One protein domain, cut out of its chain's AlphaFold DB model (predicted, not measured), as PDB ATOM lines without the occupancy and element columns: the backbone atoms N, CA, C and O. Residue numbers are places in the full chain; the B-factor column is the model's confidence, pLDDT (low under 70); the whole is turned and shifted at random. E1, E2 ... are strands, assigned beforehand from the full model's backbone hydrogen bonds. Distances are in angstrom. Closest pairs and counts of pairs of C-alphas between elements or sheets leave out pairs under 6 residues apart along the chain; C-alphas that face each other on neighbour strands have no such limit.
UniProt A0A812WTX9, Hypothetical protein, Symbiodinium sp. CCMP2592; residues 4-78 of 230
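AT A GLANCE: This is residues 4 to 78 of the 230 residues of the protein "Hypothetical protein" of Symbiodinium sp. CCMP2592 (UniProt A0A812WTX9). Look for one antiparallel sheet of five strands folded into a narrow trough, E2, E3 and E4 each doubling back at a sharp bend, with two long loops, residues 23 to 38 and 59 to 74, beyond the open ends of these strands. The order E1, E2, E3, E4, E5 along the chain is also the order across the sheet, a meander, each strand the antiparallel neighbour of the one before. The printed part has 75 residues, no named helix and five named strands; its class is all strand, though 35 residues, under half, are in named elements. It is compact, with a radius of gyration of the C-alphas of 11.0 A, and rounded, spanning 30 by 25 by 17 A.

HOW THE PARTS SIT: Start at E1, residues 4 to 9, an edge strand. It forms a hairpin with E2, residues 15 to 22, where C-alphas 7 and 17 face each other at 4.2 A and N 7 is 2.8 A from O 17, within hydrogen-bond range. E2 bends by 138 degrees at residue 18. Its next hairpin is with E3, residues 39 to 47, at 145 degrees between their directions; look at N 43 and O 18, 2.8 A, and N 22 and O 39, 2.9 A. E3 bends by 156 degrees at residue 42. E4, residues 50 to 58, follows in a hairpin with E3, with N 54 and O 45 at 2.8 A, and bends by 120 degrees at residue 55. The last hairpin joins E4 to the other edge strand, E5, residues 75 to 77, with N 56 and O 77 at 2.8 A. E1 is apart from E4 and E5, and E2 is apart from E5. The sheet is strongly twisted, its C-alphas up to 7.5 A off the best plane.

IN THESE COORDINATES: Find C-alpha 4 of E1 at (344.938, 309.789, 392.154); from there the strand runs 10.5 A to C-alpha 9. E2 spans 10.8 A from C-alpha 15 to 22. E3 begins at C-alpha 39, (344.322, 307.973, 404.721), and its first and last C-alphas are 6.8 A apart over nine residues. E4, also nine residues, measures 9.5 A from C-alpha 50 to 58. E5 spans 6.8 A and ends at C-alpha 77, (359.337, 302.671, 403.102).

THE WHOLE: The two C-alphas farthest apart are those of Ser 32 and Ser 78, 31.3 A. The links E1 to E2 and E3 to E4 are tight; E2 to E3 and E4 to E5 are long, 16 residues each. The printed part has no cut. Its mean pLDDT is 82.7, and residues 64 to 65 are under 70.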
ATOM      1  N   PRO A   4     343.581 309.966 392.651       80.12
ATOM      2  CA  PRO A   4     344.938 309.789 392.154       80.12
ATOM      3  C   PRO A   4     345.535 311.134 391.783       80.12
ATOM      4  O   PRO A   4     344.867 311.952 391.151       80.12
ATOM      5  N   GLY A   5     346.825 311.323 392.028       83.38
ATOM      6  CA  GLY A   5     347.510 312.425 391.371       83.38
ATOM      7  C   GLY A   5     348.918 312.693 391.850       83.38
ATOM      8  O   GLY A   5     349.503 311.935 392.630       83.38
ATOM      9  N   PHE A   6     349.430 313.815 391.355       86.62
ATOM     10  CA  PHE A   6     350.694 314.406 391.761       86.62
ATOM     11  C   PHE A   6     350.440 315.579 392.702       86.62
ATOM     12  O   PHE A   6     349.581 316.410 392.426       86.62
ATOM     13  N   ASN A   7     351.219 315.660 393.781       87.38
ATOM     14  CA  ASN A   7     351.099 316.683 394.824       87.38
ATOM     15  C   ASN A   7     349.662 316.845 395.336       87.38
ATOM     16  O   ASN A   7     349.163 317.962 395.457       87.38
ATOM     17  N   ILE A   8     349.000 315.726 395.618       87.12
ATOM     18  CA  ILE A   8     347.638 315.744 396.134       87.12
ATOM     19  C   ILE A   8     347.641 316.150 397.607       87.12
ATOM     20  O   ILE A   8     348.461 315.686 398.408       87.12
ATOM     21  N   GLU A   9     346.686 317.003 397.948       87.88
ATOM     22  CA  GLU A   9     346.304 317.336 399.312       87.88
ATOM     23  C   GLU A   9     344.826 317.013 399.461       87.88
ATOM     24  O   GLU A   9     343.987 317.481 398.696       87.88
ATOM     25  N   CYS A  10     344.539 316.151 400.420       83.31
ATOM     26  CA  CYS A  10     343.218 315.629 400.690       83.31
ATOM     27  C   CYS A  10     342.692 316.245 401.976       83.31
ATOM     28  O   CYS A  10     343.448 316.835 402.759       83.31
ATOM     29  N   ASN A  11     341.388 316.098 402.191       81.31
ATOM     30  CA  ASN A  11     340.770 316.589 403.413       81.31
ATOM     31  C   ASN A  11     341.417 315.947 404.651       81.31
ATOM     32  O   ASN A  11     342.058 314.895 404.582       81.31
ATOM     33  N   ASP A  12     341.344 316.681 405.759       78.88
ATOM     34  CA  ASP A  12     341.863 316.272 407.066       78.88
ATOM     35  C   ASP A  12     343.392 316.078 407.136       78.88
ATOM     36  O   ASP A  12     343.931 315.544 408.103       78.88
ATOM     37  N   GLY A  13     344.129 316.628 406.163       82.06
ATOM     38  CA  GLY A  13     345.587 316.784 406.226       82.06
ATOM     39  C   GLY A  13     346.383 315.604 405.666       82.06
ATOM     40  O   GLY A  13     347.601 315.543 405.855       82.06
ATOM     41  N   ASN A  14     345.727 314.679 404.961       86.88
ATOM     42  CA  ASN A  14     346.390 313.606 404.223       86.88
ATOM     43  C   ASN A  14     346.949 314.115 402.887       86.88
ATOM     44  O   ASN A  14     346.257 314.785 402.128       86.88
ATOM     45  N   LYS A  15     348.216 313.812 402.587       88.94
ATOM     46  CA  LYS A  15     348.919 314.313 401.392       88.94
ATOM     47  C   LYS A  15     349.777 313.229 400.755       88.94
ATOM     48  O   LYS A  15     350.323 312.376 401.460       88.94
ATOM     49  N   ALA A  16     349.952 313.304 399.437       90.44
ATOM     50  CA  ALA A  16     350.916 312.484 398.707       90.44
ATOM     51  C   ALA A  16     351.562 313.262 397.552       90.44
ATOM     52  O   ALA A  16     350.885 313.928 396.771       90.44
ATOM     53  N   ARG A  17     352.884 313.131 397.379       90.06
ATOM     54  CA  ARG A  17     353.584 313.651 396.188       90.06
ATOM     55  C   ARG A  17     353.193 312.888 394.934       90.06
ATOM     56  O   ARG A  17     353.028 313.495 393.883       90.06
ATOM     57  N   TRP A  18     353.015 311.583 395.064       90.75
ATOM     58  CA  TRP A  18     352.336 310.760 394.076       90.75
ATOM     59  C   TRP A  18     351.590 309.656 394.807       90.75
ATOM     60  O   TRP A  18     352.206 308.884 395.543       90.75
ATOM     61  N   GLY A  19     350.274 309.585 394.649       90.06
ATOM     62  CA  GLY A  19     349.500 308.594 395.375       90.06
ATOM     63  C   GLY A  19     348.004 308.765 395.239       90.06
ATOM     64  O   GLY A  19     347.520 309.360 394.278       90.06
ATOM     65  N   PHE A  20     347.306 308.209 396.222       88.06
ATOM     66  CA  PHE A  20     345.859 308.210 396.332       88.06
ATOM     67  C   PHE A  20     345.459 308.516 397.766       88.06
ATOM     68  O   PHE A  20     346.106 308.054 398.712       88.06
ATOM     69  N   CYS A  21     344.342 309.214 397.907       87.62
ATOM     70  CA  CYS A  21     343.627 309.323 399.168       87.62
ATOM     71  C   CYS A  21     342.434 308.394 399.197       87.62
ATOM     72  O   CYS A  21     341.926 307.998 398.152       87.62
ATOM     73  N   LEU A  22     342.026 308.015 400.397       83.56
ATOM     74  CA  LEU A  22     340.962 307.058 400.619       83.56
ATOM     75  C   LEU A  22     340.318 307.285 401.974       83.56
ATOM     76  O   LEU A  22     340.907 307.853 402.891       83.56
ATOM     77  N   ASN A  23     339.104 306.766 402.065       84.25
ATOM     78  CA  ASN A  23     338.384 306.666 403.311       84.25
ATOM     79  C   ASN A  23     338.726 305.354 404.014       84.25
ATOM     80  O   ASN A  23     339.096 304.363 403.375       84.25
ATOM     81  N   CYS A  24     338.545 305.327 405.320       81.94
ATOM     82  CA  CYS A  24     338.687 304.128 406.110       81.94
ATOM     83  C   CYS A  24     337.732 303.011 405.638       81.94
ATOM     84  O   CYS A  24     336.570 303.244 405.306       81.94
ATOM     85  N   ALA A  25     338.197 301.759 405.697       79.88
ATOM     86  CA  ALA A  25     337.474 300.579 405.221       79.88
ATOM     87  C   ALA A  25     336.156 300.247 405.958       79.88
ATOM     88  O   ALA A  25     335.389 299.429 405.450       79.88
ATOM     89  N   SER A  26     335.892 300.796 407.153       82.00
ATOM     90  CA  SER A  26     334.589 300.621 407.827       82.00
ATOM     91  C   SER A  26     333.549 301.664 407.411       82.00
ATOM     92  O   SER A  26     332.361 301.489 407.685       82.00
ATOM     93  N   GLN A  27     333.986 302.730 406.744       79.75
ATOM     94  CA  GLN A  27     333.121 303.794 406.275       79.75
ATOM     95  C   GLN A  27     332.653 303.518 404.838       79.75
ATOM     96  O   GLN A  27     333.302 302.813 404.064       79.75
ATOM     97  N   GLY A  28     331.499 304.077 404.467       79.06
ATOM     98  CA  GLY A  28     330.988 303.977 403.099       79.06
ATOM     99  C   GLY A  28     331.900 304.673 402.082       79.06
ATOM    100  O   GLY A  28     332.677 305.565 402.428       79.06
ATOM    101  N   CYS A  29     331.784 304.290 400.807       76.31
ATOM    102  CA  CYS A  29     332.458 304.994 399.720       76.31
ATOM    103  C   CYS A  29     331.923 306.425 399.621       76.31
ATOM    104  O   CYS A  29     330.736 306.642 399.383       76.31
ATOM    105  N   GLN A  30     332.815 307.393 399.787       75.75
ATOM    106  CA  GLN A  30     332.508 308.808 399.655       75.75
ATOM    107  C   GLN A  30     333.150 309.335 398.365       75.75
ATOM    108  O   GLN A  30     334.371 309.258 398.220       75.75
ATOM    109  N   ASN A  31     332.342 309.817 397.417       75.31
ATOM    110  CA  ASN A  31     332.782 310.086 396.038       75.31
ATOM    111  C   ASN A  31     332.924 311.579 395.691       75.31
ATOM    112  O   ASN A  31     333.333 311.878 394.576       75.31
ATOM    113  N   SER A  32     332.582 312.502 396.595       76.31
ATOM    114  CA  SER A  32     332.799 313.941 396.384       76.31
ATOM    115  C   SER A  32     334.206 314.351 396.815       76.31
ATOM    116  O   SER A  32     334.769 313.776 397.748       76.31
ATOM    117  N   ASP A  33     334.741 315.407 396.208       71.19
ATOM    118  CA  ASP A  33     336.015 316.016 396.613       71.19
ATOM    119  C   ASP A  33     335.904 316.809 397.928       71.19
ATOM    120  O   ASP A  33     336.896 317.134 398.573       71.19
ATOM    121  N   SER A  34     334.682 317.090 398.380       74.25
ATOM    122  CA  SER A  34     334.409 317.689 399.692       74.25
ATOM    123  C   SER A  34     334.320 316.669 400.833       74.25
ATOM    124  O   SER A  34     334.044 317.044 401.970       74.25
ATOM    125  N   ASN A  35     334.485 315.378 400.537       77.81
ATOM    126  CA  ASN A  35     334.382 314.310 401.523       77.81
ATOM    127  C   ASN A  35     335.696 314.053 402.270       77.81
ATOM    128  O   ASN A  35     336.774 314.351 401.758       77.81
ATOM    129  N   ASP A  36     335.574 313.440 403.446       78.31
ATOM    130  CA  ASP A  36     336.691 313.035 404.301       78.31
ATOM    131  C   ASP A  36     337.642 312.073 403.555       78.31
ATOM    132  O   ASP A  36     337.256 311.309 402.649       78.31
ATOM    133  N   ALA A  37     338.914 312.161 403.924       84.25
ATOM    134  CA  ALA A  37     339.974 311.270 403.510       84.25
ATOM    135  C   ALA A  37     340.786 310.855 404.743       84.25
ATOM    136  O   ALA A  37     341.769 311.503 405.087       84.25
ATOM    137  N   ASP A  38     340.430 309.720 405.346       84.44
ATOM    138  CA  ASP A  38     341.115 309.183 406.527       84.44
ATOM    139  C   ASP A  38     342.589 308.790 406.273       84.44
ATOM    140  O   ASP A  38     343.399 308.764 407.204       84.44
ATOM    141  N   ALA A  39     342.969 308.439 405.035       86.75
ATOM    142  CA  ALA A  39     344.322 307.973 404.721       86.75
ATOM    143  C   ALA A  39     344.825 308.341 403.316       86.75
ATOM    144  O   ALA A  39     344.069 308.445 402.354       86.75
ATOM    145  N   ALA A  40     346.152 308.417 403.193       89.81
ATOM    146  CA  ALA A  40     346.912 308.411 401.942       89.81
ATOM    147  C   ALA A  40     347.832 307.177 401.797       89.81
ATOM    148  O   ALA A  40     348.414 306.693 402.779       89.81
ATOM    149  N   ILE A  41     348.003 306.716 400.552       90.12
ATOM    150  CA  ILE A  41     348.968 305.696 400.097       90.12
ATOM    151  C   ILE A  41     349.760 306.231 398.899       90.12
ATOM    152  O   ILE A  41     349.191 306.878 398.020       90.12
ATOM    153  N   GLY A  42     351.063 305.949 398.831       90.81
ATOM    154  CA  GLY A  42     351.908 306.392 397.718       90.81
ATOM    155  C   GLY A  42     353.336 306.742 398.128       90.81
ATOM    156  O   GLY A  42     353.944 306.041 398.938       90.81
ATOM    157  N   VAL A  43     353.868 307.816 397.545       92.00
ATOM    158  CA  VAL A  43     355.224 308.347 397.742       92.00
ATOM    159  C   VAL A  43     355.146 309.792 398.235       92.00
ATOM    160  O   VAL A  43     354.318 310.567 397.754       92.00
ATOM    161  N   GLY A  44     356.025 310.158 399.173       89.88
ATOM    162  CA  GLY A  44     356.085 311.487 399.780       89.88
ATOM    163  C   GLY A  44     354.804 311.811 400.539       89.88
ATOM    164  O   GLY A  44     354.019 312.638 400.082       89.88
ATOM    165  N   LEU A  45     354.563 311.109 401.646       89.25
ATOM    166  CA  LEU A  45     353.285 311.111 402.359       89.25
ATOM    167  C   LEU A  45     353.327 311.948 403.636       89.25
ATOM    168  O   LEU A  45     354.326 311.934 404.351       89.25
ATOM    169  N   ALA A  46     352.197 312.568 403.961       86.19
ATOM    170  CA  ALA A  46     351.890 313.141 405.271       86.19
ATOM    171  C   ALA A  46     350.434 312.799 405.629       86.19
ATOM    172  O   ALA A  46     349.628 312.562 404.727       86.19
ATOM    173  N   GLY A  47     350.083 312.742 406.916       83.12
ATOM    174  CA  GLY A  47     348.711 312.418 407.314       83.12
ATOM    175  C   GLY A  47     348.361 312.776 408.751       83.12
ATOM    176  O   GLY A  47     349.237 312.872 409.607       83.12
ATOM    177  N   GLN A  48     347.060 312.916 409.012       72.00
ATOM    178  CA  GLN A  48     346.474 313.425 410.262       72.00
ATOM    179  C   GLN A  48     346.930 312.693 411.536       72.00
ATOM    180  O   GLN A  48     347.133 313.310 412.575       72.00
ATOM    181  N   ALA A  49     347.091 311.369 411.451       76.56
ATOM    182  CA  ALA A  49     347.544 310.495 412.542       76.56
ATOM    183  C   ALA A  49     348.926 309.879 412.251       76.56
ATOM    184  O   ALA A  49     349.234 308.749 412.642       76.56
ATOM    185  N   THR A  50     349.740 310.588 411.465       74.69
ATOM    186  CA  THR A  50     351.086 310.171 411.076       74.69
ATOM    187  C   THR A  50     352.063 311.285 411.435       74.69
ATOM    188  O   THR A  50     352.262 312.216 410.666       74.69
ATOM    189  N   ASP A  51     352.701 311.154 412.596       77.00
ATOM    190  CA  ASP A  51     353.554 312.191 413.207       77.00
ATOM    191  C   ASP A  51     354.831 312.534 412.412       77.00
ATOM    192  O   ASP A  51     355.661 313.323 412.860       77.00
ATOM    193  N   THR A  52     355.072 311.893 411.267       79.62
ATOM    194  CA  THR A  52     356.285 312.085 410.465       79.62
ATOM    195  C   THR A  52     355.988 311.879 408.987       79.62
ATOM    196  O   THR A  52     355.272 310.952 408.613       79.62
ATOM    197  N   GLU A  53     356.570 312.730 408.143       82.81
ATOM    198  CA  GLU A  53     356.512 312.592 406.688       82.81
ATOM    199  C   GLU A  53     357.254 311.333 406.214       82.81
ATOM    200  O   GLU A  53     358.271 310.931 406.785       82.81
ATOM    201  N   LEU A  54     356.749 310.695 405.158       83.44
ATOM    202  CA  LEU A  54     357.186 309.361 404.742       83.44
ATOM    203  C   LEU A  54     357.665 309.344 403.295       83.44
ATOM    204  O   LEU A  54     357.023 309.905 402.410       83.44
ATOM    205  N   GLY A  55     358.740 308.597 403.034       83.69
ATOM    206  CA  GLY A  55     359.224 308.351 401.674       83.69
ATOM    207  C   GLY A  55     358.179 307.642 400.811       83.69
ATOM    208  O   GLY A  55     357.891 308.092 399.713       83.69
ATOM    209  N   GLY A  56     357.553 306.581 401.316       89.38
ATOM    210  CA  GLY A  56     356.415 305.921 400.687       89.38
ATOM    211  C   GLY A  56     355.795 304.834 401.566       89.38
ATOM    212  O   GLY A  56     356.240 304.604 402.693       89.38
ATOM    213  N   GLY A  57     354.767 304.162 401.052       90.75
ATOM    214  CA  GLY A  57     353.945 303.216 401.810       90.75
ATOM    215  C   GLY A  57     352.556 303.793 402.057       90.75
ATOM    216  O   GLY A  57     351.936 304.255 401.103       90.75
ATOM    217  N   TRP A  58     352.058 303.761 403.294       89.75
ATOM    218  CA  TRP A  58     350.735 304.301 403.626       89.75
ATOM    219  C   TRP A  58     350.629 304.821 405.065       89.75
ATOM    220  O   TRP A  58     351.331 304.371 405.976       89.75
ATOM    221  N   THR A  59     349.710 305.769 405.245       87.56
ATOM    222  CA  THR A  59     349.373 306.435 406.516       87.56
ATOM    223  C   THR A  59     348.443 305.578 407.395       87.56
ATOM    224  O   THR A  59     347.947 304.529 406.979       87.56
ATOM    225  N   ALA A  60     348.249 305.977 408.655       85.44
ATOM    226  CA  ALA A  60     347.777 305.100 409.737       85.44
ATOM    227  C   ALA A  60     346.429 304.381 409.529       85.44
ATOM    228  O   ALA A  60     346.293 303.243 409.997       85.44
ATOM    229  N   TYR A  61     345.471 304.991 408.824       83.69
ATOM    230  CA  TYR A  61     344.120 304.442 408.640       83.69
ATOM    231  C   TYR A  61     343.950 303.555 407.393       83.69
ATOM    232  O   TYR A  61     342.887 302.966 407.213       83.69
ATOM    233  N   PHE A  62     344.986 303.396 406.558       79.56
ATOM    234  CA  PHE A  62     344.866 302.704 405.268       79.56
ATOM    235  C   PHE A  62     344.543 301.201 405.371       79.56
ATOM    236  O   PHE A  62     343.663 300.710 404.671       79.56
ATOM    237  N   ALA A  63     345.248 300.445 406.220       70.56
ATOM    238  CA  ALA A  63     345.213 298.976 406.218       70.56
ATOM    239  C   ALA A  63     344.949 298.366 407.602       70.56
ATOM    240  O   ALA A  63     345.549 297.359 407.974       70.56
ATOM    241  N   SER A  64     344.059 298.966 408.393       69.94
ATOM    242  CA  SER A  64     343.769 298.479 409.754       69.94
ATOM    243  C   SER A  64     343.052 297.125 409.806       69.94
ATOM    244  O   SER A  64     343.040 296.471 410.848       69.94
ATOM    245  N   GLY A  65     342.519 296.680 408.664       68.06
ATOM    246  CA  GLY A  65     341.727 295.464 408.512       68.06
ATOM    247  C   GLY A  65     340.370 295.755 407.871       68.06
ATOM    248  O   GLY A  65     339.931 296.901 407.767       68.06
ATOM    249  N   LYS A  66     339.684 294.711 407.391       72.38
ATOM    250  CA  LYS A  66     338.326 294.855 406.844       72.38
ATOM    251  C   LYS A  66     337.375 295.300 407.959       72.38
ATOM    252  O   LYS A  66     337.261 294.611 408.967       72.38
ATOM    253  N   GLY A  67     336.645 296.394 407.739       75.00
ATOM    254  CA  GLY A  67     335.622 296.875 408.673       75.00
ATOM    255  C   GLY A  67     336.165 297.591 409.913       75.00
ATOM    256  O   GLY A  67     335.413 297.779 410.865       75.00
ATOM    257  N   THR A  68     337.432 298.013 409.919       78.44
ATOM    258  CA  THR A  68     338.048 298.740 411.040       78.44
ATOM    259  C   THR A  68     338.558 300.114 410.609       78.44
ATOM    260  O   THR A  68     339.005 300.266 409.476       78.44
ATOM    261  N   CYS A  69     338.543 301.080 411.539       82.12
ATOM    262  CA  CYS A  69     339.199 302.396 411.427       82.12
ATOM    263  C   CYS A  69     340.198 302.619 412.553       82.12
ATOM    264  O   CYS A  69     340.173 303.636 413.238       82.12
ATOM    265  N   SER A  70     341.057 301.645 412.809       82.19
ATOM    266  CA  SER A  70     342.089 301.816 413.828       82.19
ATOM    267  C   SER A  70     343.341 302.415 413.191       82.19
ATOM    268  O   SER A  70     343.830 301.907 412.190       82.19
ATOM    269  N   ALA A  71     343.906 303.469 413.776       79.75
ATOM    270  CA  ALA A  71     345.153 304.082 413.311       79.75
ATOM    271  C   ALA A  71     346.395 303.227 413.660       79.75
ATOM    272  O   ALA A  71     347.303 303.679 414.353       79.75
ATOM    273  N   ASN A  72     346.432 301.960 413.243       81.69
ATOM    274  CA  ASN A  72     347.408 300.968 413.719       81.69
ATOM    275  C   ASN A  72     348.209 300.280 412.604       81.69
ATOM    276  O   ASN A  72     348.996 299.382 412.889       81.69
ATOM    277  N   SER A  73     348.016 300.679 411.347       80.31
ATOM    278  CA  SER A  73     348.470 299.882 410.200       80.31
ATOM    279  C   SER A  73     349.559 300.516 409.350       80.31
ATOM    280  O   SER A  73     349.933 299.938 408.334       80.31
ATOM    281  N   LYS A  74     350.070 301.693 409.731       84.94
ATOM    282  CA  LYS A  74     351.025 302.462 408.922       84.94
ATOM    283  C   LYS A  74     352.243 301.631 408.511       84.94
ATOM    284  O   LYS A  74     352.841 300.942 409.334       84.94
ATOM    285  N   THR A  75     352.627 301.724 407.240       86.94
ATOM    286  CA  THR A  75     353.837 301.076 406.716       86.94
ATOM    287  C   THR A  75     354.709 302.107 406.049       86.94
ATOM    288  O   THR A  75     354.265 302.823 405.154       86.94
ATOM    289  N   PHE A  76     355.966 302.146 406.476       87.19
ATOM    290  CA  PHE A  76     356.934 303.132 406.027       87.19
ATOM    291  C   PHE A  76     357.996 302.465 405.165       87.19
ATOM    292  O   PHE A  76     358.581 301.445 405.539       87.19
ATOM    293  N   LYS A  77     358.247 303.050 403.998       85.12
ATOM    294  CA  LYS A  77     359.337 302.671 403.102       85.12
ATOM    295  C   LYS A  77     360.115 303.921 402.712       85.12
ATOM    296  O   LYS A  77     359.530 304.973 402.471       85.12
ATOM    297  N   SER A  78     361.432 303.801 402.608       85.44
ATOM    298  CA  SER A  78     362.230 304.793 401.891       85.44
ATOM    299  C   SER A  78     361.990 304.590 400.398       85.44
ATOM    300  O   SER A  78     362.250 303.505 399.879       85.44
TER     301      SER A  78